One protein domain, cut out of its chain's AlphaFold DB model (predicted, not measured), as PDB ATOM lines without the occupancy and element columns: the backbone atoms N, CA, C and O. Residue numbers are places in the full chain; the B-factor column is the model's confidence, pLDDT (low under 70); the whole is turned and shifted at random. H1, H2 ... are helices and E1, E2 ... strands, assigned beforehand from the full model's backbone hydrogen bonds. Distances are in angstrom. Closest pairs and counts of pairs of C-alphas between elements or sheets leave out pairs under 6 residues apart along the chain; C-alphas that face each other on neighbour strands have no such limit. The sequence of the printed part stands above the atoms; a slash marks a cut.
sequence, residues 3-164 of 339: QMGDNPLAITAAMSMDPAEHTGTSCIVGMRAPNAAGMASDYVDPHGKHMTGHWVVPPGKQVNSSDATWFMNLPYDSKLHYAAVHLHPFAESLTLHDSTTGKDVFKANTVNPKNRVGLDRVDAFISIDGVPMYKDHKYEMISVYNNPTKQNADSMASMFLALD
ATOM      1  N   GLN A   3     -20.201   7.596  -8.359       82.00
ATOM      2  CA  GLN A   3     -21.650   7.669  -8.226       82.00
ATOM      3  C   GLN A   3     -22.288   6.913  -9.391       82.00
ATOM      4  O   GLN A   3     -21.906   7.109 -10.543       82.00
ATOM      5  N   MET A   4     -23.252   6.042  -9.116       79.12
ATOM      6  CA  MET A   4     -23.945   5.309 -10.170       79.12
ATOM      7  C   MET A   4     -24.974   6.213 -10.863       79.12
ATOM      8  O   MET A   4     -25.703   6.978 -10.229       79.12
ATOM      9  N   GLY A   5     -24.983   6.162 -12.199       66.06
ATOM     10  CA  GLY A   5     -25.864   6.971 -13.053       66.06
ATOM     11  C   GLY A   5     -27.310   6.473 -13.159       66.06
ATOM     12  O   GLY A   5     -28.089   7.037 -13.918       66.06
ATOM     13  N   ASP A   6     -27.674   5.426 -12.422       65.19
ATOM     14  CA  ASP A   6     -29.024   4.855 -12.356       65.19
ATOM     15  C   ASP A   6     -29.968   5.625 -11.408       65.19
ATOM     16  O   ASP A   6     -31.151   5.297 -11.308       65.19
ATOM     17  N   ASN A   7     -29.487   6.708 -10.784       51.72
ATOM     18  CA  ASN A   7     -30.315   7.683 -10.079       51.72
ATOM     19  C   ASN A   7     -30.655   8.881 -11.004       51.72
ATOM     20  O   ASN A   7     -29.742   9.605 -11.410       51.72
ATOM     21  N   PRO A   8     -31.941   9.158 -11.313       46.41
ATOM     22  CA  PRO A   8     -32.350  10.240 -12.220       46.41
ATOM     23  C   PRO A   8     -31.904  11.654 -11.794       46.41
ATOM     24  O   PRO A   8     -31.906  12.558 -12.626       46.41
ATOM     25  N   LEU A   9     -31.460  11.853 -10.546       48.69
ATOM     26  CA  LEU A   9     -30.878  13.116 -10.060       48.69
ATOM     27  C   LEU A   9     -29.402  13.330 -10.463       48.69
ATOM     28  O   LEU A   9     -28.908  14.453 -10.402       48.69
ATOM     29  N   ALA A  10     -28.682  12.282 -10.886       45.91
ATOM     30  CA  ALA A  10     -27.258  12.359 -11.239       45.91
ATOM     31  C   ALA A  10     -27.013  12.961 -12.637       45.91
ATOM     32  O   ALA A  10     -25.990  13.601 -12.881       45.91
ATOM     33  N   ILE A  11     -27.969  12.790 -13.556       43.34
ATOM     34  CA  ILE A  11     -27.848  13.216 -14.960       43.34
ATOM     35  C   ILE A  11     -28.028  14.737 -15.101       43.34
ATOM     36  O   ILE A  11     -27.437  15.353 -15.984       43.34
ATOM     37  N   THR A  12     -28.784  15.374 -14.201       41.22
ATOM     38  CA  THR A  12     -29.065  16.819 -14.264       41.22
ATOM     39  C   THR A  12     -27.909  17.684 -13.748       41.22
ATOM     40  O   THR A  12     -27.774  18.823 -14.180       41.22
ATOM     41  N   ALA A  13     -27.055  17.153 -12.862       44.41
ATOM     42  CA  ALA A  13     -25.910  17.876 -12.294       44.41
ATOM     43  C   ALA A  13     -24.618  17.740 -13.127       44.41
ATOM     44  O   ALA A  13     -23.792  18.645 -13.136       44.41
ATOM     45  N   ALA A  14     -24.446  16.637 -13.867       42.19
ATOM     46  CA  ALA A  14     -23.247  16.398 -14.681       42.19
ATOM     47  C   ALA A  14     -23.189  17.237 -15.975       42.19
ATOM     48  O   ALA A  14     -22.133  17.335 -16.595       42.19
ATOM     49  N   MET A  15     -24.306  17.841 -16.399       38.75
ATOM     50  CA  MET A  15     -24.392  18.641 -17.630       38.75
ATOM     51  C   MET A  15     -24.146  20.146 -17.429       38.75
ATOM     52  O   MET A  15     -24.128  20.881 -18.413       38.75
ATOM     53  N   SER A  16     -23.970  20.622 -16.190       35.16
ATOM     54  CA  SER A  16     -23.959  22.059 -15.869       35.16
ATOM     55  C   SER A  16     -22.670  22.592 -15.233       35.16
ATOM     56  O   SER A  16     -22.646  23.761 -14.859       35.16
ATOM     57  N   MET A  17     -21.603  21.793 -15.110       36.75
ATOM     58  CA  MET A  17     -20.370  22.226 -14.433       36.75
ATOM     59  C   MET A  17     -19.213  22.476 -15.410       36.75
ATOM     60  O   MET A  17     -18.840  21.604 -16.195       36.75
ATOM     61  N   ASP A  18     -18.659  23.688 -15.336       35.94
ATOM     62  CA  ASP A  18     -17.449  24.132 -16.027       35.94
ATOM     63  C   ASP A  18     -16.209  23.451 -15.396       35.94
ATOM     64  O   ASP A  18     -16.049  23.511 -14.172       35.94
ATOM     65  N   PRO A  19     -15.316  22.801 -16.174       40.78
ATOM     66  CA  PRO A  19     -14.135  22.100 -15.654       40.78
ATOM     67  C   PRO A  19     -13.161  22.956 -14.825       40.78
ATOM     68  O   PRO A  19     -12.270  22.404 -14.178       40.78
ATOM     69  N   ALA A  20     -13.280  24.287 -14.871       33.47
ATOM     70  CA  ALA A  20     -12.365  25.220 -14.216       33.47
ATOM     71  C   ALA A  20     -12.720  25.573 -12.751       33.47
ATOM     72  O   ALA A  20     -11.893  26.183 -12.077       33.47
ATOM     73  N   GLU A  21     -13.888  25.175 -12.229       33.91
ATOM     74  CA  GLU A  21     -14.374  25.548 -10.879       33.91
ATOM     75  C   GLU A  21     -14.470  24.364  -9.889       33.91
ATOM     76  O   GLU A  21     -15.397  24.259  -9.086       33.91
ATOM     77  N   HIS A  22     -13.507  23.440  -9.896       38.88
ATOM     78  CA  HIS A  22     -13.497  22.333  -8.929       38.88
ATOM     79  C   HIS A  22     -12.744  22.683  -7.636       38.88
ATOM     80  O   HIS A  22     -11.565  22.376  -7.480       38.88
ATOM     81  N   THR A  23     -13.458  23.267  -6.670       30.69
ATOM     82  CA  THR A  23     -13.079  23.242  -5.246       30.69
ATOM     83  C   THR A  23     -14.063  22.352  -4.482       30.69
ATOM     84  O   THR A  23     -15.067  22.834  -3.959       30.69
ATOM     85  N   GLY A  24     -13.814  21.038  -4.469       48.75
ATOM     86  CA  GLY A  24     -14.595  20.048  -3.716       48.75
ATOM     87  C   GLY A  24     -14.753  18.700  -4.427       48.75
ATOM     88  O   GLY A  24     -14.495  18.581  -5.624       48.75
ATOM     89  N   THR A  25     -15.194  17.689  -3.674       51.62
ATOM     90  CA  THR A  25     -15.294  16.283  -4.084       51.62
ATOM     91  C   THR A  25     -16.117  16.092  -5.363       51.62
ATOM     92  O   THR A  25     -17.350  16.071  -5.341       51.62
ATOM     93  N   SER A  26     -15.447  15.905  -6.500       54.59
ATOM     94  CA  SER A  26     -16.091  15.586  -7.776       54.59
ATOM     95  C   SER A  26     -16.229  14.065  -7.931       54.59
ATOM     96  O   SER A  26     -15.462  13.433  -8.665       54.59
ATOM     97  N   CYS A  27     -17.190  13.457  -7.228       60.81
ATOM     98  CA  CYS A  27     -17.548  12.057  -7.470       60.81
ATOM     99  C   CYS A  27     -18.048  11.929  -8.913       60.81
ATOM    100  O   CYS A  27     -19.137  12.415  -9.226       60.81
ATOM    101  N   ILE A  28     -17.274  11.293  -9.798       76.25
ATOM    102  CA  ILE A  28     -17.723  11.109 -11.181       76.25
ATOM    103  C   ILE A  28     -18.993  10.257 -11.193       76.25
ATOM    104  O   ILE A  28     -19.125   9.306 -10.416       76.25
ATOM    105  N   VAL A  29     -19.914  10.581 -12.098       72.75
ATOM    106  CA  VAL A  29     -21.040   9.700 -12.410       72.75
ATOM    107  C   VAL A  29     -20.541   8.659 -13.405       72.75
ATOM    108  O   VAL A  29     -20.103   8.999 -14.504       72.75
ATOM    109  N   GLY A  30     -20.558   7.391 -13.006       75.75
ATOM    110  CA  GLY A  30     -19.996   6.282 -13.765       75.75
ATOM    111  C   GLY A  30     -20.956   5.108 -13.903       75.75
ATOM    112  O   GLY A  30     -22.000   5.025 -13.251       75.75
ATOM    113  N   MET A  31     -20.579   4.174 -14.773       80.12
ATOM    114  CA  MET A  31     -21.253   2.884 -14.874       80.12
ATOM    115  C   MET A  31     -20.571   1.879 -13.958       80.12
ATOM    116  O   MET A  31     -19.340   1.774 -13.956       80.12
ATOM    117  N   ARG A  32     -21.380   1.097 -13.241       82.50
ATOM    118  CA  ARG A  32     -20.906  -0.094 -12.541       82.50
ATOM    119  C   ARG A  32     -20.262  -1.050 -13.536       82.50
ATOM    120  O   ARG A  32     -20.783  -1.259 -14.636       82.50
ATOM    121  N   ALA A  33     -19.150  -1.649 -13.139       81.44
ATOM    122  CA  ALA A  33     -18.556  -2.701 -13.938       81.44
ATOM    123  C   ALA A  33     -19.472  -3.945 -13.983       81.44
ATOM    124  O   ALA A  33     -19.988  -4.360 -12.941       81.44
ATOM    125  N   PRO A  34     -19.702  -4.566 -15.157       80.75
ATOM    126  CA  PRO A  34     -20.655  -5.673 -15.287       80.75
ATOM    127  C   PRO A  34     -20.363  -6.876 -14.377       80.75
ATOM    128  O   PRO A  34     -21.285  -7.532 -13.901       80.75
ATOM    129  N   ASN A  35     -19.085  -7.146 -14.108       78.12
ATOM    130  CA  ASN A  35     -18.604  -8.216 -13.231       78.12
ATOM    131  C   ASN A  35     -18.808  -7.934 -11.732       78.12
ATOM    132  O   ASN A  35     -18.612  -8.838 -10.925       78.12
ATOM    133  N   ALA A  36     -19.206  -6.717 -11.352       73.94
ATOM    134  CA  ALA A  36     -19.426  -6.324  -9.962       73.94
ATOM    135  C   ALA A  36     -20.909  -6.326  -9.540       73.94
ATOM    136  O   ALA A  36     -21.233  -6.001  -8.398       73.94
ATOM    137  N   ALA A  37     -21.836  -6.676 -10.439       67.81
ATOM    138  CA  ALA A  37     -23.259  -6.717 -10.114       67.81
ATOM    139  C   ALA A  37     -23.563  -7.783  -9.040       67.81
ATOM    140  O   ALA A  37     -23.268  -8.960  -9.227       67.81
ATOM    141  N   GLY A  38     -24.173  -7.367  -7.923       62.19
ATOM    142  CA  GLY A  38     -24.520  -8.260  -6.807       62.19
ATOM    143  C   GLY A  38     -23.375  -8.538  -5.823       62.19
ATOM    144  O   GLY A  38     -23.523  -9.396  -4.957       62.19
ATOM    145  N   MET A  39     -22.248  -7.829  -5.939       62.69
ATOM    146  CA  MET A  39     -21.109  -7.923  -5.019       62.69
ATOM    147  C   MET A  39     -21.225  -6.897  -3.879       62.69
ATOM    148  O   MET A  39     -21.884  -5.869  -4.018       62.69
ATOM    149  N   ALA A  40     -20.531  -7.133  -2.759       63.03
ATOM    150  CA  ALA A  40     -20.513  -6.265  -1.569       63.03
ATOM    151  C   ALA A  40     -19.744  -4.930  -1.749       63.03
ATOM    152  O   ALA A  40     -19.179  -4.399  -0.796       63.03
ATOM    153  N   SER A  41     -19.681  -4.399  -2.973       67.19
ATOM    154  CA  SER A  41     -18.950  -3.173  -3.329       67.19
ATOM    155  C   SER A  41     -19.858  -2.024  -3.767       67.19
ATOM    156  O   SER A  41     -19.374  -1.061  -4.363       67.19
ATOM    157  N   ASP A  42     -21.158  -2.130  -3.508       84.00
ATOM    158  CA  ASP A  42     -22.110  -1.037  -3.665       84.00
ATOM    159  C   ASP A  42     -22.389  -0.400  -2.308       84.00
ATOM    160  O   ASP A  42     -22.568  -1.092  -1.306       84.00
ATOM    161  N   TYR A  43     -22.450   0.925  -2.289       83.56
ATOM    162  CA  TYR A  43     -22.626   1.702  -1.072       83.56
ATOM    163  C   TYR A  43     -23.714   2.748  -1.264       83.56
ATOM    164  O   TYR A  43     -24.014   3.161  -2.386       83.56
ATOM    165  N   VAL A  44     -24.282   3.201  -0.153       85.19
ATOM    166  CA  VAL A  44     -25.119   4.395  -0.111       85.19
ATOM    167  C   VAL A  44     -24.392   5.395   0.770       85.19
ATOM    168  O   VAL A  44     -24.085   5.082   1.920       85.19
ATOM    169  N   ASP A  45     -24.050   6.553   0.213       84.50
ATOM    170  CA  ASP A  45     -23.385   7.605   0.981       84.50
ATOM    171  C   ASP A  45     -24.360   8.257   1.994       84.50
ATOM    172  O   ASP A  45     -25.576   8.033   1.927       84.50
ATOM    173  N   PRO A  46     -23.876   9.097   2.930       84.38
ATOM    174  CA  PRO A  46     -24.738   9.786   3.897       84.38
ATOM    175  C   PRO A  46     -25.812  10.701   3.281       84.38
ATOM    176  O   PRO A  46     -26.744  11.108   3.972       84.38
ATOM    177  N   HIS A  47     -25.701  11.032   1.992       83.62
ATOM    178  CA  HIS A  47     -26.667  11.832   1.241       83.62
ATOM    179  C   HIS A  47     -27.656  10.975   0.431       83.62
ATOM    180  O   HIS A  47     -28.470  11.524  -0.312       83.62
ATOM    181  N   GLY A  48     -27.608   9.646   0.561       84.06
ATOM    182  CA  GLY A  48     -28.477   8.723  -0.167       84.06
ATOM    183  C   GLY A  48     -28.032   8.446  -1.606       84.06
ATOM    184  O   GLY A  48     -28.798   7.874  -2.383       84.06
ATOM    185  N   LYS A  49     -26.821   8.852  -2.006       82.62
ATOM    186  CA  LYS A  49     -26.294   8.568  -3.343       82.62
ATOM    187  C   LYS A  49     -25.806   7.133  -3.409       82.62
ATOM    188  O   LYS A  49     -25.053   6.670  -2.557       82.62
ATOM    189  N   HIS A  50     -26.202   6.456  -4.476       85.50
ATOM    190  CA  HIS A  50     -25.742   5.114  -4.775       85.50
ATOM    191  C   HIS A  50     -24.342   5.182  -5.391       85.50
ATOM    192  O   HIS A  50     -24.132   5.822  -6.423       85.50
ATOM    193  N   MET A  51     -23.389   4.523  -4.748       85.25
ATOM    194  CA  MET A  51     -21.977   4.518  -5.104       85.25
ATOM    195  C   MET A  51     -21.525   3.092  -5.401       85.25
ATOM    196  O   MET A  51     -22.095   2.131  -4.887       85.25
ATOM    197  N   THR A  52     -20.457   2.946  -6.180       87.50
ATOM    198  CA  THR A  52     -19.804   1.648  -6.370       87.50
ATOM    199  C   THR A  52     -18.284   1.755  -6.290       87.50
ATOM    200  O   THR A  52     -17.674   2.748  -6.708       87.50
ATOM    201  N   GLY A  53     -17.664   0.730  -5.707       87.56
ATOM    202  CA  GLY A  53     -16.215   0.542  -5.661       87.56
ATOM    203  C   GLY A  53     -15.634  -0.009  -6.963       87.56
ATOM    204  O   GLY A  53     -14.434   0.139  -7.169       87.56
ATOM    205  N   HIS A  54     -16.476  -0.579  -7.836       90.31
ATOM    206  CA  HIS A  54     -16.086  -1.159  -9.123       90.31
ATOM    207  C   HIS A  54     -16.790  -0.459 -10.284       90.31
ATOM    208  O   HIS A  54     -18.019  -0.486 -10.398       90.31
ATOM    209  N   TRP A  55     -16.024   0.155 -11.178       91.94
ATOM    210  CA  TRP A  55     -16.578   0.971 -12.252       91.94
ATOM    211  C   TRP A  55     -15.853   0.794 -13.575       91.94
ATOM    212  O   TRP A  55     -14.778   0.211 -13.664       91.94
ATOM    213  N   VAL A  56     -16.467   1.333 -14.624       91.62
ATOM    214  CA  VAL A  56     -15.908   1.316 -15.970       91.62
ATOM    215  C   VAL A  56     -15.001   2.524 -16.217       91.62
ATOM    216  O   VAL A  56     -15.439   3.674 -16.130       91.62
ATOM    217  N   VAL A  57     -13.757   2.261 -16.622       92.06
ATOM    218  CA  VAL A  57     -12.811   3.264 -17.133       92.06
ATOM    219  C   VAL A  57     -12.841   3.245 -18.671       92.06
ATOM    220  O   VAL A  57     -12.464   2.233 -19.277       92.06
ATOM    221  N   PRO A  58     -13.277   4.334 -19.337       93.44
ATOM    222  CA  PRO A  58     -13.272   4.423 -20.794       93.44
ATOM    223  C   PRO A  58     -11.846   4.587 -21.349       93.44
ATOM    224  O   PRO A  58     -10.928   4.887 -20.586       93.44
ATOM    225  N   PRO A  59     -11.639   4.422 -22.669       96.56
ATOM    226  CA  PRO A  59     -10.400   4.813 -23.338       96.56
ATOM    227  C   PRO A  59      -9.940   6.232 -22.978       96.56
ATOM    228  O   PRO A  59     -10.729   7.177 -23.015       96.56
ATOM    229  N   GLY A  60      -8.646   6.388 -22.698       96.25
ATOM    230  CA  GLY A  60      -8.016   7.650 -22.322       96.25
ATOM    231  C   GLY A  60      -7.864   7.849 -20.813       96.25
ATOM    232  O   GLY A  60      -7.935   6.908 -20.019       96.25
ATOM    233  N   LYS A  61      -7.598   9.102 -20.427       96.19
ATOM    234  CA  LYS A  61      -7.346   9.491 -19.038       96.19
ATOM    235  C   LYS A  61      -8.652   9.737 -18.288       96.19
ATOM    236  O   LYS A  61      -9.498  10.495 -18.752       96.19
ATOM    237  N   GLN A  62      -8.767   9.164 -17.096       94.50
ATOM    238  CA  GLN A  62      -9.848   9.423 -16.152       94.50
ATOM    239  C   GLN A  62      -9.256   9.783 -14.789       94.50
ATOM    240  O   GLN A  62      -8.370   9.097 -14.281       94.50
ATOM    241  N   VAL A  63      -9.763  10.858 -14.196       94.38
ATOM    242  CA  VAL A  63      -9.477  11.241 -12.812       94.38
ATOM    243  C   VAL A  63     -10.792  11.212 -12.055       94.38
ATOM    244  O   VAL A  63     -11.811  11.667 -12.568       94.38
ATOM    245  N   ASN A  64     -10.769  10.657 -10.853       91.38
ATOM    246  CA  ASN A  64     -11.934  10.587  -9.990       91.38
ATOM    247  C   ASN A  64     -11.532  10.944  -8.561       91.38
ATOM    248  O   ASN A  64     -10.541  10.402  -8.074       91.38
ATOM    249  N   SER A  65     -12.307  11.813  -7.912       92.44
ATOM    250  CA  SER A  65     -12.174  12.138  -6.489       92.44
ATOM    251  C   SER A  65     -13.419  11.653  -5.750       92.44
ATOM    252  O   SER A  65     -14.540  11.900  -6.184       92.44
ATOM    253  N   SER A  66     -13.238  10.921  -4.655       89.94
ATOM    254  CA  SER A  66     -14.330  10.427  -3.811       89.94
ATOM    255  C   SER A  66     -14.150  10.879  -2.377       89.94
ATOM    256  O   SER A  66     -13.048  10.754  -1.849       89.94
ATOM    257  N   ASP A  67     -15.232  11.299  -1.725       91.00
ATOM    258  CA  ASP A  67     -15.218  11.576  -0.290       91.00
ATOM    259  C   ASP A  67     -14.977  10.255   0.446       91.00
ATOM    260  O   ASP A  67     -15.763   9.308   0.330       91.00
ATOM    261  N   ALA A  68     -13.847  10.190   1.143       92.94
ATOM    262  CA  ALA A  68     -13.436   9.062   1.961       92.94
ATOM    263  C   ALA A  68     -13.738   9.302   3.448       92.94
ATOM    264  O   ALA A  68     -13.700   8.351   4.224       92.94
ATOM    265  N   THR A  69     -14.083  10.531   3.845       93.06
ATOM    266  CA  THR A  69     -14.292  10.944   5.242       93.06
ATOM    267  C   THR A  69     -15.300  10.044   5.947       93.06
ATOM    268  O   THR A  69     -15.010   9.479   6.999       93.06
ATOM    269  N   TRP A  70     -16.473   9.855   5.340       88.69
ATOM    270  CA  TRP A  70     -17.548   9.044   5.916       88.69
ATOM    271  C   TRP A  70     -17.235   7.544   5.910       88.69
ATOM    272  O   TRP A  70     -17.744   6.812   6.754       88.69
ATOM    273  N   PHE A  71     -16.405   7.081   4.971       87.25
ATOM    274  CA  PHE A  71     -15.998   5.680   4.891       87.25
ATOM    275  C   PHE A  71     -14.942   5.353   5.949       87.25
ATOM    276  O   PHE A  71     -14.959   4.279   6.541       87.25
ATOM    277  N   MET A  72     -14.028   6.295   6.191       91.38
ATOM    278  CA  MET A  72     -13.002   6.190   7.223       91.38
ATOM    279  C   MET A  72     -13.590   6.332   8.624       91.38
ATOM    280  O   MET A  72     -13.186   5.591   9.514       91.38
ATOM    281  N   ASN A  73     -14.522   7.276   8.807       91.88
ATOM    282  CA  ASN A  73     -15.217   7.550  10.065       91.88
ATOM    283  C   ASN A  73     -14.275   7.514  11.284       91.88
ATOM    284  O   ASN A  73     -14.513   6.774  12.241       91.88
ATOM    285  N   LEU A  74     -13.171   8.267  11.209       94.00
ATOM    286  CA  LEU A  74     -12.129   8.255  12.234       94.00
ATOM    287  C   LEU A  74     -12.729   8.608  13.609       94.00
ATOM    288  O   LEU A  74     -13.249   9.713  13.775       94.00
ATOM    289  N   PRO A  75     -12.663   7.709  14.608       91.75
ATOM    290  CA  PRO A  75     -13.268   7.954  15.921       91.75
ATOM    291  C   PRO A  75     -12.461   8.943  16.779       91.75
ATOM    292  O   PRO A  75     -13.004   9.590  17.678       91.75
ATOM    293  N   TYR A  76     -11.169   9.086  16.492       94.62
ATOM    294  CA  TYR A  76     -10.219   9.932  17.208       94.62
ATOM    295  C   TYR A  76      -9.112  10.409  16.262       94.62
ATOM    296  O   TYR A  76      -8.936   9.868  15.167       94.62
ATOM    297  N   ASP A  77      -8.366  11.425  16.697       96.50
ATOM    298  CA  ASP A  77      -7.122  11.802  16.031       96.50
ATOM    299  C   ASP A  77      -6.141  10.637  16.143       96.50
ATOM    300  O   ASP A  77      -6.000  10.020  17.202       96.50
ATOM    301  N   SER A  78      -5.490  10.312  15.037       95.75
ATOM    302  CA  SER A  78      -4.657   9.126  14.901       95.75
ATOM    303  C   SER A  78      -3.439   9.440  14.031       95.75
ATOM    304  O   SER A  78      -3.219  10.575  13.596       95.75
ATOM    305  N   LYS A  79      -2.617   8.432  13.771       97.06
ATOM    306  CA  LYS A  79      -1.525   8.498  12.812       97.06
ATOM    307  C   LYS A  79      -1.589   7.327  11.857       97.06
ATOM    308  O   LYS A  79      -1.778   6.186  12.264       97.06
ATOM    309  N   LEU A  80      -1.381   7.607  10.579       97.38
ATOM    310  CA  LEU A  80      -1.215   6.593   9.551       97.38
ATOM    311  C   LEU A  80       0.208   6.043   9.587       97.38
ATOM    312  O   LEU A  80       1.157   6.786   9.343       97.38
ATOM    313  N   HIS A  81       0.340   4.740   9.827       97.75
ATOM    314  CA  HIS A  81       1.625   4.031   9.846       97.75
ATOM    315  C   HIS A  81       1.841   3.160   8.616       97.75
ATOM    316  O   HIS A  81       2.973   2.974   8.170       97.75
ATOM    317  N   TYR A  82       0.761   2.636   8.039       97.94
ATOM    318  CA  TYR A  82       0.829   1.802   6.850       97.94
ATOM    319  C   TYR A  82      -0.378   2.031   5.951       97.94
ATOM    320  O   TYR A  82      -1.497   2.143   6.444       97.94
ATOM    321  N   ALA A  83      -0.162   2.050   4.638       97.31
ATOM    322  CA  ALA A  83      -1.248   1.946   3.679       97.31
ATOM    323  C   ALA A  83      -0.912   0.950   2.570       97.31
ATOM    324  O   ALA A  83       0.076   1.117   1.849       97.31
ATOM    325  N   ALA A  84      -1.768  -0.060   2.409       96.44
ATOM    326  CA  ALA A  84      -1.762  -0.946   1.252       96.44
ATOM    327  C   ALA A  84      -2.824  -0.491   0.255       96.44
ATOM    328  O   ALA A  84      -3.938  -0.142   0.638       96.44
ATOM    329  N   VAL A  85      -2.493  -0.525  -1.030       95.62
ATOM    330  CA  VAL A  85      -3.381  -0.071  -2.098       95.62
ATOM    331  C   VAL A  85      -3.676  -1.227  -3.043       95.62
ATOM    332  O   VAL A  85      -2.768  -1.931  -3.482       95.62
ATOM    333  N   HIS A  86      -4.952  -1.405  -3.370       94.94
ATOM    334  CA  HIS A  86      -5.395  -2.324  -4.406       94.94
ATOM    335  C   HIS A  86      -5.972  -1.525  -5.574       94.94
ATOM    336  O   HIS A  86      -6.878  -0.707  -5.407       94.94
ATOM    337  N   LEU A  87      -5.410  -1.754  -6.760       95.88
ATOM    338  CA  LEU A  87      -5.772  -1.076  -7.998       95.88
ATOM    339  C   LEU A  87      -5.901  -2.093  -9.126       95.88
ATOM    340  O   LEU A  87      -5.140  -3.058  -9.208       95.88
ATOM    341  N   HIS A  88      -6.842  -1.839 -10.025       95.62
ATOM    342  CA  HIS A  88      -6.956  -2.548 -11.298       95.62
ATOM    343  C   HIS A  88      -5.990  -1.983 -12.364       95.62
ATOM    344  O   HIS A  88      -5.444  -0.888 -12.185       95.62
ATOM    345  N   PRO A  89      -5.761  -2.709 -13.480       96.12
ATOM    346  CA  PRO A  89      -4.900  -2.259 -14.573       96.12
ATOM    347  C   PRO A  89      -5.239  -0.855 -15.088       96.12
ATOM    348  O   PRO A  89      -6.377  -0.402 -14.993       96.12
ATOM    349  N   PHE A  90      -4.244  -0.191 -15.681       97.00
ATOM    350  CA  PHE A  90      -4.318   1.184 -16.195       97.00
ATOM    351  C   PHE A  90      -4.369   2.284 -15.133       97.00
ATOM    352  O   PHE A  90      -4.340   3.460 -15.496       97.00
ATOM    353  N   ALA A  91      -4.407   1.947 -13.840       97.88
ATOM    354  CA  ALA A  91      -4.185   2.930 -12.786       97.88
ATOM    355  C   ALA A  91      -2.796   3.556 -12.955       97.88
ATOM    356  O   ALA A  91      -1.842   2.826 -13.215       97.88
ATOM    357  N   GLU A  92      -2.674   4.869 -12.788       98.31
ATOM    358  CA  GLU A  92      -1.405   5.610 -12.698       98.31
ATOM    359  C   GLU A  92      -1.077   5.965 -11.238       98.31
ATOM    360  O   GLU A  92       0.086   5.940 -10.830       98.31
ATOM    361  N   SER A  93      -2.098   6.292 -10.436       98.31
ATOM    362  CA  SER A  93      -1.922   6.572  -9.009       98.31
ATOM    363  C   SER A  93      -3.224   6.524  -8.210       98.31
ATOM    364  O   SER A  93      -4.300   6.768  -8.760       98.31
ATOM    365  N   LEU A  94      -3.091   6.333  -6.898       98.00
ATOM    366  CA  LEU A  94      -4.132   6.573  -5.902       98.00
ATOM    367  C   LEU A  94      -3.585   7.474  -4.793       98.00
ATOM    368  O   LEU A  94      -2.523   7.196  -4.241       98.00
ATOM    369  N   THR A  95      -4.306   8.540  -4.471       98.19
ATOM    370  CA  THR A  95      -3.896   9.537  -3.473       98.19
ATOM    371  C   THR A  95      -4.932   9.611  -2.365       98.19
ATOM    372  O   THR A  95      -6.124   9.668  -2.665       98.19
ATOM    373  N   LEU A  96      -4.481   9.630  -1.113       97.75
ATOM    374  CA  LEU A  96      -5.282  10.066   0.025       97.75
ATOM    375  C   LEU A  96      -4.960  11.537   0.282       97.75
ATOM    376  O   LEU A  96      -3.825  11.877   0.620       97.75
ATOM    377  N   HIS A  97      -5.948  12.398   0.085       97.75
ATOM    378  CA  HIS A  97      -5.823  13.845   0.168       97.75
ATOM    379  C   HIS A  97      -6.622  14.374   1.356       97.75
ATOM    380  O   HIS A  97      -7.786  14.031   1.529       97.75
ATOM    381  N   ASP A  98      -6.003  15.215   2.172       97.88
ATOM    382  CA  ASP A  98      -6.655  15.965   3.237       97.88
ATOM    383  C   ASP A  98      -7.202  17.267   2.640       97.88
ATOM    384  O   ASP A  98      -6.459  18.224   2.407       97.88
ATOM    385  N   SER A  99      -8.504  17.293   2.353       97.06
ATOM    386  CA  SER A  99      -9.152  18.435   1.700       97.06
ATOM    387  C   SER A  99      -9.398  19.606   2.652       97.06
ATOM    388  O   SER A  99      -9.613  20.728   2.192       97.06
ATOM    389  N   THR A 100      -9.303  19.389   3.968       97.25
ATOM    390  CA  THR A 100      -9.321  20.471   4.962       97.25
ATOM    391  C   THR A 100      -8.061  21.330   4.859       97.25
ATOM    392  O   THR A 100      -8.139  22.557   4.918       97.25
ATOM    393  N   THR A 101      -6.897  20.701   4.693       97.25
ATOM    394  CA  THR A 101      -5.597  21.395   4.624       97.25
ATOM    395  C   THR A 101      -5.070  21.587   3.202       97.25
ATOM    396  O   THR A 101      -4.118  22.345   3.005       97.25
ATOM    397  N   GLY A 102      -5.666  20.909   2.219       96.06
ATOM    398  CA  GLY A 102      -5.230  20.910   0.824       96.06
ATOM    399  C   GLY A 102      -3.922  20.149   0.596       96.06
ATOM    400  O   GLY A 102      -3.172  20.489  -0.321       96.06
ATOM    401  N   LYS A 103      -3.601  19.161   1.441       97.12
ATOM    402  CA  LYS A 103      -2.337  18.411   1.387       97.12
ATOM    403  C   LYS A 103      -2.574  16.932   1.144       97.12
ATOM    404  O   LYS A 103      -3.477  16.331   1.712       97.12
ATOM    405  N   ASP A 104      -1.693  16.321   0.366       97.50
ATOM    406  CA  ASP A 104      -1.676  14.868   0.237       97.50
ATOM    407  C   ASP A 104      -1.139  14.247   1.531       97.50
ATOM    408  O   ASP A 104      -0.048  14.592   1.988       97.50
ATOM    409  N   VAL A 105      -1.900  13.313   2.102       97.12
ATOM    410  CA  VAL A 105      -1.443  12.459   3.208       97.12
ATOM    411  C   VAL A 105      -0.432  11.458   2.658       97.12
ATOM    412  O   VAL A 105       0.670  11.322   3.187       97.12
ATOM    413  N   PHE A 106      -0.784  10.790   1.554       96.12
ATOM    414  CA  PHE A 106       0.157  10.018   0.750       96.12
ATOM    415  C   PHE A 106      -0.370   9.780  -0.670       96.12
ATOM    416  O   PHE A 106      -1.573   9.835  -0.935       96.12
ATOM    417  N   LYS A 107       0.549   9.431  -1.576       97.88
ATOM    418  CA  LYS A 107       0.253   9.037  -2.954       97.88
ATOM    419  C   LYS A 107       0.970   7.742  -3.320       97.88
ATOM    420  O   LYS A 107       2.197   7.693  -3.302       97.88
ATOM    421  N   ALA A 108       0.210   6.718  -3.695       97.94
ATOM    422  CA  ALA A 108       0.737   5.502  -4.301       97.94
ATOM    423  C   ALA A 108       0.806   5.668  -5.821       97.94
ATOM    424  O   ALA A 108      -0.218   5.916  -6.461       97.94
ATOM    425  N   ASN A 109       1.994   5.510  -6.406       98.31
ATOM    426  CA  ASN A 109       2.144   5.412  -7.856       98.31
ATOM    427  C   ASN A 109       2.143   3.946  -8.280       98.31
ATOM    428  O   ASN A 109       2.401   3.035  -7.488       98.31
ATOM    429  N   THR A 110       1.873   3.713  -9.555       97.94
ATOM    430  CA  THR A 110       1.869   2.375 -10.137       97.94
ATOM    431  C   THR A 110       2.833   2.280 -11.314       97.94
ATOM    432  O   THR A 110       3.251   3.275 -11.909       97.94
ATOM    433  N   VAL A 111       3.184   1.049 -11.674       97.56
ATOM    434  CA  VAL A 111       3.897   0.744 -12.915       97.56
ATOM    435  C   VAL A 111       3.050  -0.231 -13.714       97.56
ATOM    436  O   VAL A 111       2.819  -1.359 -13.282       97.56
ATOM    437  N   ASN A 112       2.600   0.200 -14.891       96.06
ATOM    438  CA  ASN A 112       1.903  -0.661 -15.839       96.06
ATOM    439  C   ASN A 112       2.929  -1.371 -16.747       96.06
ATOM    440  O   ASN A 112       3.867  -0.722 -17.226       96.06
ATOM    441  N   PRO A 113       2.764  -2.673 -17.033       94.88
ATOM    442  CA  PRO A 113       3.598  -3.378 -17.997       94.88
ATOM    443  C   PRO A 113       3.373  -2.852 -19.422       94.88
ATOM    444  O   PRO A 113       2.256  -2.533 -19.815       94.88
ATOM    445  N   LYS A 114       4.428  -2.827 -20.249       90.88
ATOM    446  CA  LYS A 114       4.353  -2.292 -21.627       90.88
ATOM    447  C   LYS A 114       3.548  -3.161 -22.604       90.88
ATOM    448  O   LYS A 114       2.930  -2.629 -23.517       90.88
ATOM    449  N   ASN A 115       3.587  -4.487 -22.434       91.69
ATOM    450  CA  ASN A 115       3.144  -5.454 -23.452       91.69
ATOM    451  C   ASN A 115       2.038  -6.410 -22.968       91.69
ATOM    452  O   ASN A 115       1.802  -7.443 -23.589       91.69
ATOM    453  N   ARG A 116       1.392  -6.120 -21.834       92.62
ATOM    454  CA  ARG A 116       0.280  -6.914 -21.286       92.62
ATOM    455  C   ARG A 116      -0.627  -6.028 -20.435       92.62
ATOM    456  O   ARG A 116      -0.237  -4.927 -20.072       92.62
ATOM    457  N   VAL A 117      -1.814  -6.520 -20.101       93.19
ATOM    458  CA  VAL A 117      -2.710  -5.872 -19.134       93.19
ATOM    459  C   VAL A 117      -2.332  -6.345 -17.731       93.19
ATOM    460  O   VAL A 117      -2.190  -7.546 -17.505       93.19
ATOM    461  N   GLY A 118      -2.124  -5.415 -16.801       94.25
ATOM    462  CA  GLY A 118      -1.737  -5.714 -15.424       94.25
ATOM    463  C   GLY A 118      -1.137  -4.503 -14.715       94.25
ATOM    464  O   GLY A 118      -1.128  -3.406 -15.264       94.25
ATOM    465  N   LEU A 119      -0.598  -4.731 -13.519       96.62
ATOM    466  CA  LEU A 119       0.254  -3.798 -12.783       96.62
ATOM    467  C   LEU A 119       1.511  -4.565 -12.354       96.62
ATOM    468  O   LEU A 119       1.404  -5.598 -11.700       96.62
ATOM    469  N   ASP A 120       2.693  -4.088 -12.744       97.06
ATOM    470  CA  ASP A 120       3.976  -4.667 -12.320       97.06
ATOM    471  C   ASP A 120       4.361  -4.190 -10.912       97.06
ATOM    472  O   ASP A 120       5.073  -4.887 -10.190       97.06
ATOM    473  N   ARG A 121       3.894  -2.998 -10.513       97.44
ATOM    474  CA  ARG A 121       4.106  -2.440  -9.174       97.44
ATOM    475  C   ARG A 121       2.952  -1.538  -8.760       97.44
ATOM    476  O   ARG A 121       2.433  -0.782  -9.582       97.44
ATOM    477  N   VAL A 122       2.633  -1.573  -7.472       97.69
ATOM    478  CA  VAL A 122       1.821  -0.579  -6.767       97.69
ATOM    479  C   VAL A 122       2.603  -0.184  -5.523       97.69
ATOM    480  O   VAL A 122       3.043  -1.059  -4.776       97.69
ATOM    481  N   ASP A 123       2.844   1.109  -5.341       98.00
ATOM    482  CA  ASP A 123       3.540   1.599  -4.156       98.00
ATOM    483  C   ASP A 123       2.653   1.414  -2.905       98.00
ATOM    484  O   ASP A 123       1.426   1.517  -2.968       98.00
ATOM    485  N   ALA A 124       3.285   1.167  -1.759       95.81
ATOM    486  CA  ALA A 124       2.649   1.156  -0.444       95.81
ATOM    487  C   ALA A 124       3.275   2.247   0.433       95.81
ATOM    488  O   ALA A 124       4.415   2.657   0.206       95.81
ATOM    489  N   PHE A 125       2.544   2.697   1.447       97.19
ATOM    490  CA  PHE A 125       3.050   3.643   2.439       97.19
ATOM    491  C   PHE A 125       3.470   2.899   3.709       97.19
ATOM    492  O   PHE A 125       2.714   2.058   4.186       97.19
ATOM    493  N   ILE A 126       4.646   3.215   4.260       97.31
ATOM    494  CA  ILE A 126       5.141   2.719   5.556       97.31
ATOM    495  C   ILE A 126       5.826   3.889   6.279       97.31
ATOM    496  O   ILE A 126       6.707   4.527   5.703       97.31
ATOM    497  N   SER A 127       5.474   4.139   7.541       97.12
ATOM    498  CA  SER A 127       6.146   5.106   8.415       97.12
ATOM    499  C   SER A 127       6.104   4.659   9.876       97.12
ATOM    500  O   SER A 127       5.035   4.385  10.417       97.12
ATOM    501  N   ILE A 128       7.269   4.624  10.532       95.62
ATOM    502  CA  ILE A 128       7.365   4.311  11.968       95.62
ATOM    503  C   ILE A 128       6.803   5.465  12.804       95.62
ATOM    504  O   ILE A 128       6.031   5.222  13.723       95.62
ATOM    505  N   ASP A 129       7.131   6.712  12.458       97.00
ATOM    506  CA  ASP A 129       6.676   7.895  13.208       97.00
ATOM    507  C   ASP A 129       5.197   8.233  12.962       97.00
ATOM    508  O   ASP A 129       4.560   8.918  13.774       97.00
ATOM    509  N   GLY A 130       4.668   7.737  11.840       96.88
ATOM    510  CA  GLY A 130       3.311   7.957  11.359       96.88
ATOM    511  C   GLY A 130       3.088   9.343  10.740       96.88
ATOM    512  O   GLY A 130       3.892  10.262  10.901       96.88
ATOM    513  N   VAL A 131       1.987   9.502  10.003       97.44
ATOM    514  CA  VAL A 131       1.503  10.801   9.501       97.44
ATOM    515  C   VAL A 131       0.207  11.154  10.229       97.44
ATOM    516  O   VAL A 131      -0.701  10.325  10.221       97.44
ATOM    517  N   PRO A 132       0.091  12.342  10.854       97.12
ATOM    518  CA  PRO A 132      -1.120  12.728  11.571       97.12
ATOM    519  C   PRO A 132      -2.372  12.682  10.692       97.12
ATOM    520  O   PRO A 132      -2.365  13.158   9.557       97.12
ATOM    521  N   MET A 133      -3.444  12.137  11.257       97.12
ATOM    522  CA  MET A 133      -4.795  12.142  10.713       97.12
ATOM    523  C   MET A 133      -5.749  12.646  11.795       97.12
ATOM    524  O   MET A 133      -5.646  12.238  12.949       97.12
ATOM    525  N   TYR A 134      -6.671  13.526  11.435       97.44
ATOM    526  CA  TYR A 134      -7.519  14.237  12.384       97.44
ATOM    527  C   TYR A 134      -8.978  13.879  12.147       97.44
ATOM    528  O   TYR A 134      -9.443  13.837  11.007       97.44
ATOM    529  N   LYS A 135      -9.716  13.615  13.222       96.69
ATOM    530  CA  LYS A 135     -11.111  13.156  13.129       96.69
ATOM    531  C   LYS A 135     -12.062  14.204  12.547       96.69
ATOM    532  O   LYS A 135     -13.127  13.862  12.046       96.69
ATOM    533  N   ASP A 136     -11.707  15.479  12.670       97.31
ATOM    534  CA  ASP A 136     -12.488  16.628  12.206       97.31
ATOM    535  C   ASP A 136     -12.056  17.123  10.816       97.31
ATOM    536  O   ASP A 136     -12.645  18.063  10.275       97.31
ATOM    537  N   HIS A 137     -11.064  16.471  10.207       97.69
ATOM    538  CA  HIS A 137     -10.656  16.739   8.838       97.69
ATOM    539  C   HIS A 137     -11.503  15.967   7.826       97.69
ATOM    540  O   HIS A 137     -12.102  14.930   8.112       97.69
ATOM    541  N   LYS A 138     -11.539  16.498   6.604       97.19
ATOM    542  CA  LYS A 138     -12.145  15.853   5.446       97.19
ATOM    543  C   LYS A 138     -11.065  15.214   4.593       97.19
ATOM    544  O   LYS A 138     -10.012  15.806   4.351       97.19
ATOM    545  N   TYR A 139     -11.366  14.018   4.111       96.88
ATOM    546  CA  TYR A 139     -10.459  13.210   3.318       96.88
ATOM    547  C   TYR A 139     -11.092  12.825   1.991       96.88
ATOM    548  O   TYR A 139     -12.253  12.422   1.919       96.88
ATOM    549  N   GLU A 140     -10.294  12.906   0.936       95.62
ATOM    550  CA  GLU A 140     -10.655  12.494  -0.410       95.62
ATOM    551  C   GLU A 140      -9.704  11.412  -0.907       95.62
ATOM    552  O   GLU A 140      -8.496  11.451  -0.672       95.62
ATOM    553  N   MET A 141     -10.248  10.452  -1.645       95.12
ATOM    554  CA  MET A 141      -9.466   9.478  -2.387       95.12
ATOM    555  C   MET A 141      -9.485   9.841  -3.870       95.12
ATOM    556  O   MET A 141     -10.536   9.789  -4.513       95.12
ATOM    557  N   ILE A 142      -8.317  10.182  -4.415       96.69
ATOM    558  CA  ILE A 142      -8.155  10.626  -5.801       96.69
ATOM    559  C   ILE A 142      -7.458   9.531  -6.603       96.69
ATOM    560  O   ILE A 142      -6.274   9.252  -6.405       96.69
ATOM    561  N   SER A 143      -8.186   8.916  -7.530       96.38
ATOM    562  CA  SER A 143      -7.663   7.886  -8.425       96.38
ATOM    563  C   SER A 143      -7.431   8.441  -9.826       96.38
ATOM    564  O   SER A 143      -8.303   9.117 -10.376       96.38
ATOM    565  N   VAL A 144      -6.291   8.104 -10.425       97.62
ATOM    566  CA  VAL A 144      -5.951   8.458 -11.808       97.62
ATOM    567  C   VAL A 144      -5.755   7.178 -12.602       97.62
ATOM    568  O   VAL A 144      -4.944   6.339 -12.216       97.62
ATOM    569  N   TYR A 145      -6.471   7.052 -13.713       97.25
ATOM    570  CA  TYR A 145      -6.342   5.967 -14.681       97.25
ATOM    571  C   TYR A 145      -6.050   6.527 -16.066       97.25
ATOM    572  O   TYR A 145      -6.493   7.622 -16.412       97.25
ATOM    573  N   ASN A 146      -5.352   5.749 -16.883       97.38
ATOM    574  CA  ASN A 146      -5.111   6.050 -18.285       97.38
ATOM    575  C   ASN A 146      -5.181   4.765 -19.105       97.38
ATOM    576  O   ASN A 146      -4.209   4.019 -19.198       97.38
ATOM    577  N   ASN A 147      -6.356   4.488 -19.663       96.50
ATOM    578  CA  ASN A 147      -6.626   3.293 -20.450       96.50
ATOM    579  C   ASN A 147      -6.168   3.520 -21.907       96.50
ATOM    580  O   ASN A 147      -6.846   4.231 -22.650       96.50
ATOM    581  N   PRO A 148      -5.053   2.914 -22.363       94.81
ATOM    582  CA  PRO A 148      -4.524   3.139 -23.707       94.81
ATOM    583  C   PRO A 148      -5.259   2.317 -24.778       94.81
ATOM    584  O   PRO A 148      -4.902   2.366 -25.957       94.81
ATOM    585  N   THR A 149      -6.231   1.492 -24.383       93.81
ATOM    586  CA  THR A 149      -6.963   0.624 -25.303       93.81
ATOM    587  C   THR A 149      -8.115   1.376 -25.966       93.81
ATOM    588  O   THR A 149      -8.440   2.507 -25.621       93.81
ATOM    589  N   LYS A 150      -8.763   0.732 -26.938       95.12
ATOM    590  CA  LYS A 150      -9.985   1.250 -27.575       95.12
ATOM    591  C   LYS A 150     -11.265   0.737 -26.906       95.12
ATOM    592  O   LYS A 150     -12.349   0.968 -27.430       95.12
ATOM    593  N   GLN A 151     -11.140  -0.007 -25.809       94.25
ATOM    594  CA  GLN A 151     -12.252  -0.659 -25.129       94.25
ATOM    595  C   GLN A 151     -12.356  -0.159 -23.692       94.25
ATOM    596  O   GLN A 151     -11.376   0.267 -23.087       94.25
ATOM    597  N   ASN A 152     -13.560  -0.232 -23.146       92.94
ATOM    598  CA  ASN A 152     -13.798   0.007 -21.732       92.94
ATOM    599  C   ASN A 152     -13.095  -1.061 -20.882       92.94
ATOM    600  O   ASN A 152     -13.037  -2.225 -21.277       92.94
ATOM    601  N   ALA A 153     -12.603  -0.667 -19.712       92.12
ATOM    602  CA  ALA A 153     -11.973  -1.562 -18.750       92.12
ATOM    603  C   ALA A 153     -12.714  -1.529 -17.410       92.12
ATOM    604  O   ALA A 153     -13.220  -0.484 -17.007       92.12
ATOM    605  N   ASP A 154     -12.766  -2.672 -16.732       91.75
ATOM    606  CA  ASP A 154     -13.188  -2.753 -15.333       91.75
ATOM    607  C   ASP A 154     -12.099  -2.187 -14.413       91.75
ATOM    608  O   ASP A 154     -10.904  -2.366 -14.664       91.75
ATOM    609  N   SER A 155     -12.513  -1.518 -13.343       91.00
ATOM    610  CA  SER A 155     -11.621  -0.838 -12.424       91.00
ATOM    611  C   SER A 155     -12.121  -0.843 -10.987       91.00
ATOM    612  O   SER A 155     -13.315  -0.724 -10.735       91.00
ATOM    613  N   MET A 156     -11.177  -0.904 -10.051       92.50
ATOM    614  CA  MET A 156     -11.363  -0.717  -8.617       92.50
ATOM    615  C   MET A 156     -10.164   0.054  -8.069       92.50
ATOM    616  O   MET A 156      -9.027  -0.196  -8.482       92.50
ATOM    617  N   ALA A 157     -10.421   0.943  -7.110       93.25
ATOM    618  CA  ALA A 157      -9.402   1.562  -6.274       93.25
ATOM    619  C   ALA A 157      -9.814   1.464  -4.806       93.25
ATOM    620  O   ALA A 157     -10.849   2.013  -4.415       93.25
ATOM    621  N   SER A 158      -9.002   0.779  -4.008       92.50
ATOM    622  CA  SER A 158      -9.176   0.686  -2.563       92.50
ATOM    623  C   SER A 158      -7.852   0.816  -1.829       92.50
ATOM    624  O   SER A 158      -6.766   0.613  -2.374       92.50
ATOM    625  N   MET A 159      -7.971   1.198  -0.566       94.69
ATOM    626  CA  MET A 159      -6.856   1.524   0.297       94.69
ATOM    627  C   MET A 159      -7.147   0.973   1.690       94.69
ATOM    628  O   MET A 159      -8.203   1.243   2.256       94.69
ATOM    629  N   PHE A 160      -6.221   0.183   2.221       94.75
ATOM    630  CA  PHE A 160      -6.259  -0.355   3.574       94.75
ATOM    631  C   PHE A 160      -5.296   0.457   4.426       94.75
ATOM    632  O   PHE A 160      -4.108   0.504   4.113       94.75
ATOM    633  N   LEU A 161      -5.807   1.095   5.475       95.81
ATOM    634  CA  LEU A 161      -5.043   1.970   6.360       95.81
ATOM    635  C   LEU A 161      -4.783   1.252   7.688       95.81
ATOM    636  O   LEU A 161      -5.720   0.730   8.289       95.81
ATOM    637  N   ALA A 162      -3.536   1.245   8.154       95.75
ATOM    638  CA  ALA A 162      -3.199   0.901   9.531       95.75
ATOM    639  C   ALA A 162      -2.924   2.192  10.304       95.75
ATOM    640  O   ALA A 162      -1.969   2.922  10.007       95.75
ATOM    641  N   LEU A 163      -3.804   2.460  11.258       95.50
ATOM    642  CA  LEU A 163      -3.849   3.668  12.066       95.50
ATOM    643  C   LEU A 163      -3.477   3.333  13.515       95.50
ATOM    644  O   LEU A 163      -3.649   2.189  13.938       95.50
ATOM    645  N   ASP A 164      -2.993   4.320  14.267       93.50
ATOM    646  CA  ASP A 164      -2.891   4.212  15.727       93.50
ATOM    647  C   ASP A 164      -4.266   3.918  16.334       93.50
ATOM    648  O   ASP A 164      -5.248   4.586  15.997       93.50
TER     649      ASP A 164
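What this domain is: This is residues 3 to 164 of the 339 residues of the protein "PPIase cyclophilin-type domain-containing protein" of Acidobacteria bacterium (UniProt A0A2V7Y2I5). Two strongly twisted four-stranded sheets lie face to face as a sandwich, E3-E10-E5-E8 over E4-E9-E6-E7, wound as a jelly roll. The small hairpin E1 and E2 lies beyond edge strand E3, while short H1 lies outside the sandwich in a long, mostly unnamed opening stretch, of which residues 15 to 22 stick out. The 162 printed residues hold two named helices and ten named strands, in the order H1, E1 to E4, H2, E5 to E10; the class is mostly strand, and the three sheets are antiparallel. The whole is compact and rounded, with a radius of gyration of the C-alphas of 16.1 A and spans of 44 by 41 by 36 A.

Where its parts are: H1 is residues 10 to 13, its first C-alpha at (-27.258, 12.359, -11.239). E1 is residues 42 to 44, E2 50 to 52 and E3 54 to 57. E4, residues 60 to 67, is 23.5 A long, and H2 is residues 69 to 72. E5, residues 78 to 87, is 25.1 A long and bends by 65 degrees at residue 81. E6, residues 91 to 98, is 20.8 A long; E7, residues 103 to 111, is 23.6 A long. E8, residues 125 to 133, bends by 113 degrees at residue 128. E9, residues 139 to 147, is 26.0 A long. E10, residues 153 to 163, is 32.3 A long and ends at C-alpha 163, (-3.849, 3.668, 12.066).

How they stand to each other: In one sheet E10 pairs with E3 over residues 153 to 156, with N 55 and O 155 2.9 A apart, and with E5 over residues 157 to 163, with N 160 and O 84 2.8 A apart. E5 and E8 have N 80 and O 131 at 2.8 A. In the other sheet N 62 and O 145 of E4 and E9 are 2.8 A apart, as are N 95 and O 142 of E6 and E9. E6 and E7 form a hairpin, N 108 and O 94 at 2.8 A. The sheets' best planes are 17 degrees apart; the closest C-alphas of E9 and E10 are those of Ser 143 and Ala 157, 6.9 A. The jelly roll, four nested antiparallel pairs, is E3 with E10, E4 with E9, E5 with E8, E6 with E7. The hairpin E1 and E2 has N 43 and O 51 at 2.9 A, and E2 runs on into E3 at 76 degrees. H2 only grazes the second sheet; H1 is apart from H2. Both helices are too short for any O i to N i+4 pair; the one O i to N i+3 pair is within hydrogen-bond range in H2 but not in H1.

The domain as a whole: The C-alphas farthest apart, of Pro 8 and Ile 128, are 46.9 A apart. The printed part has no cut; the links H1 to E1 and E7 to E8 are long. Mean pLDDT of the printed part is 85.3; residues 5 to 27 and 37 to 41 are under 70.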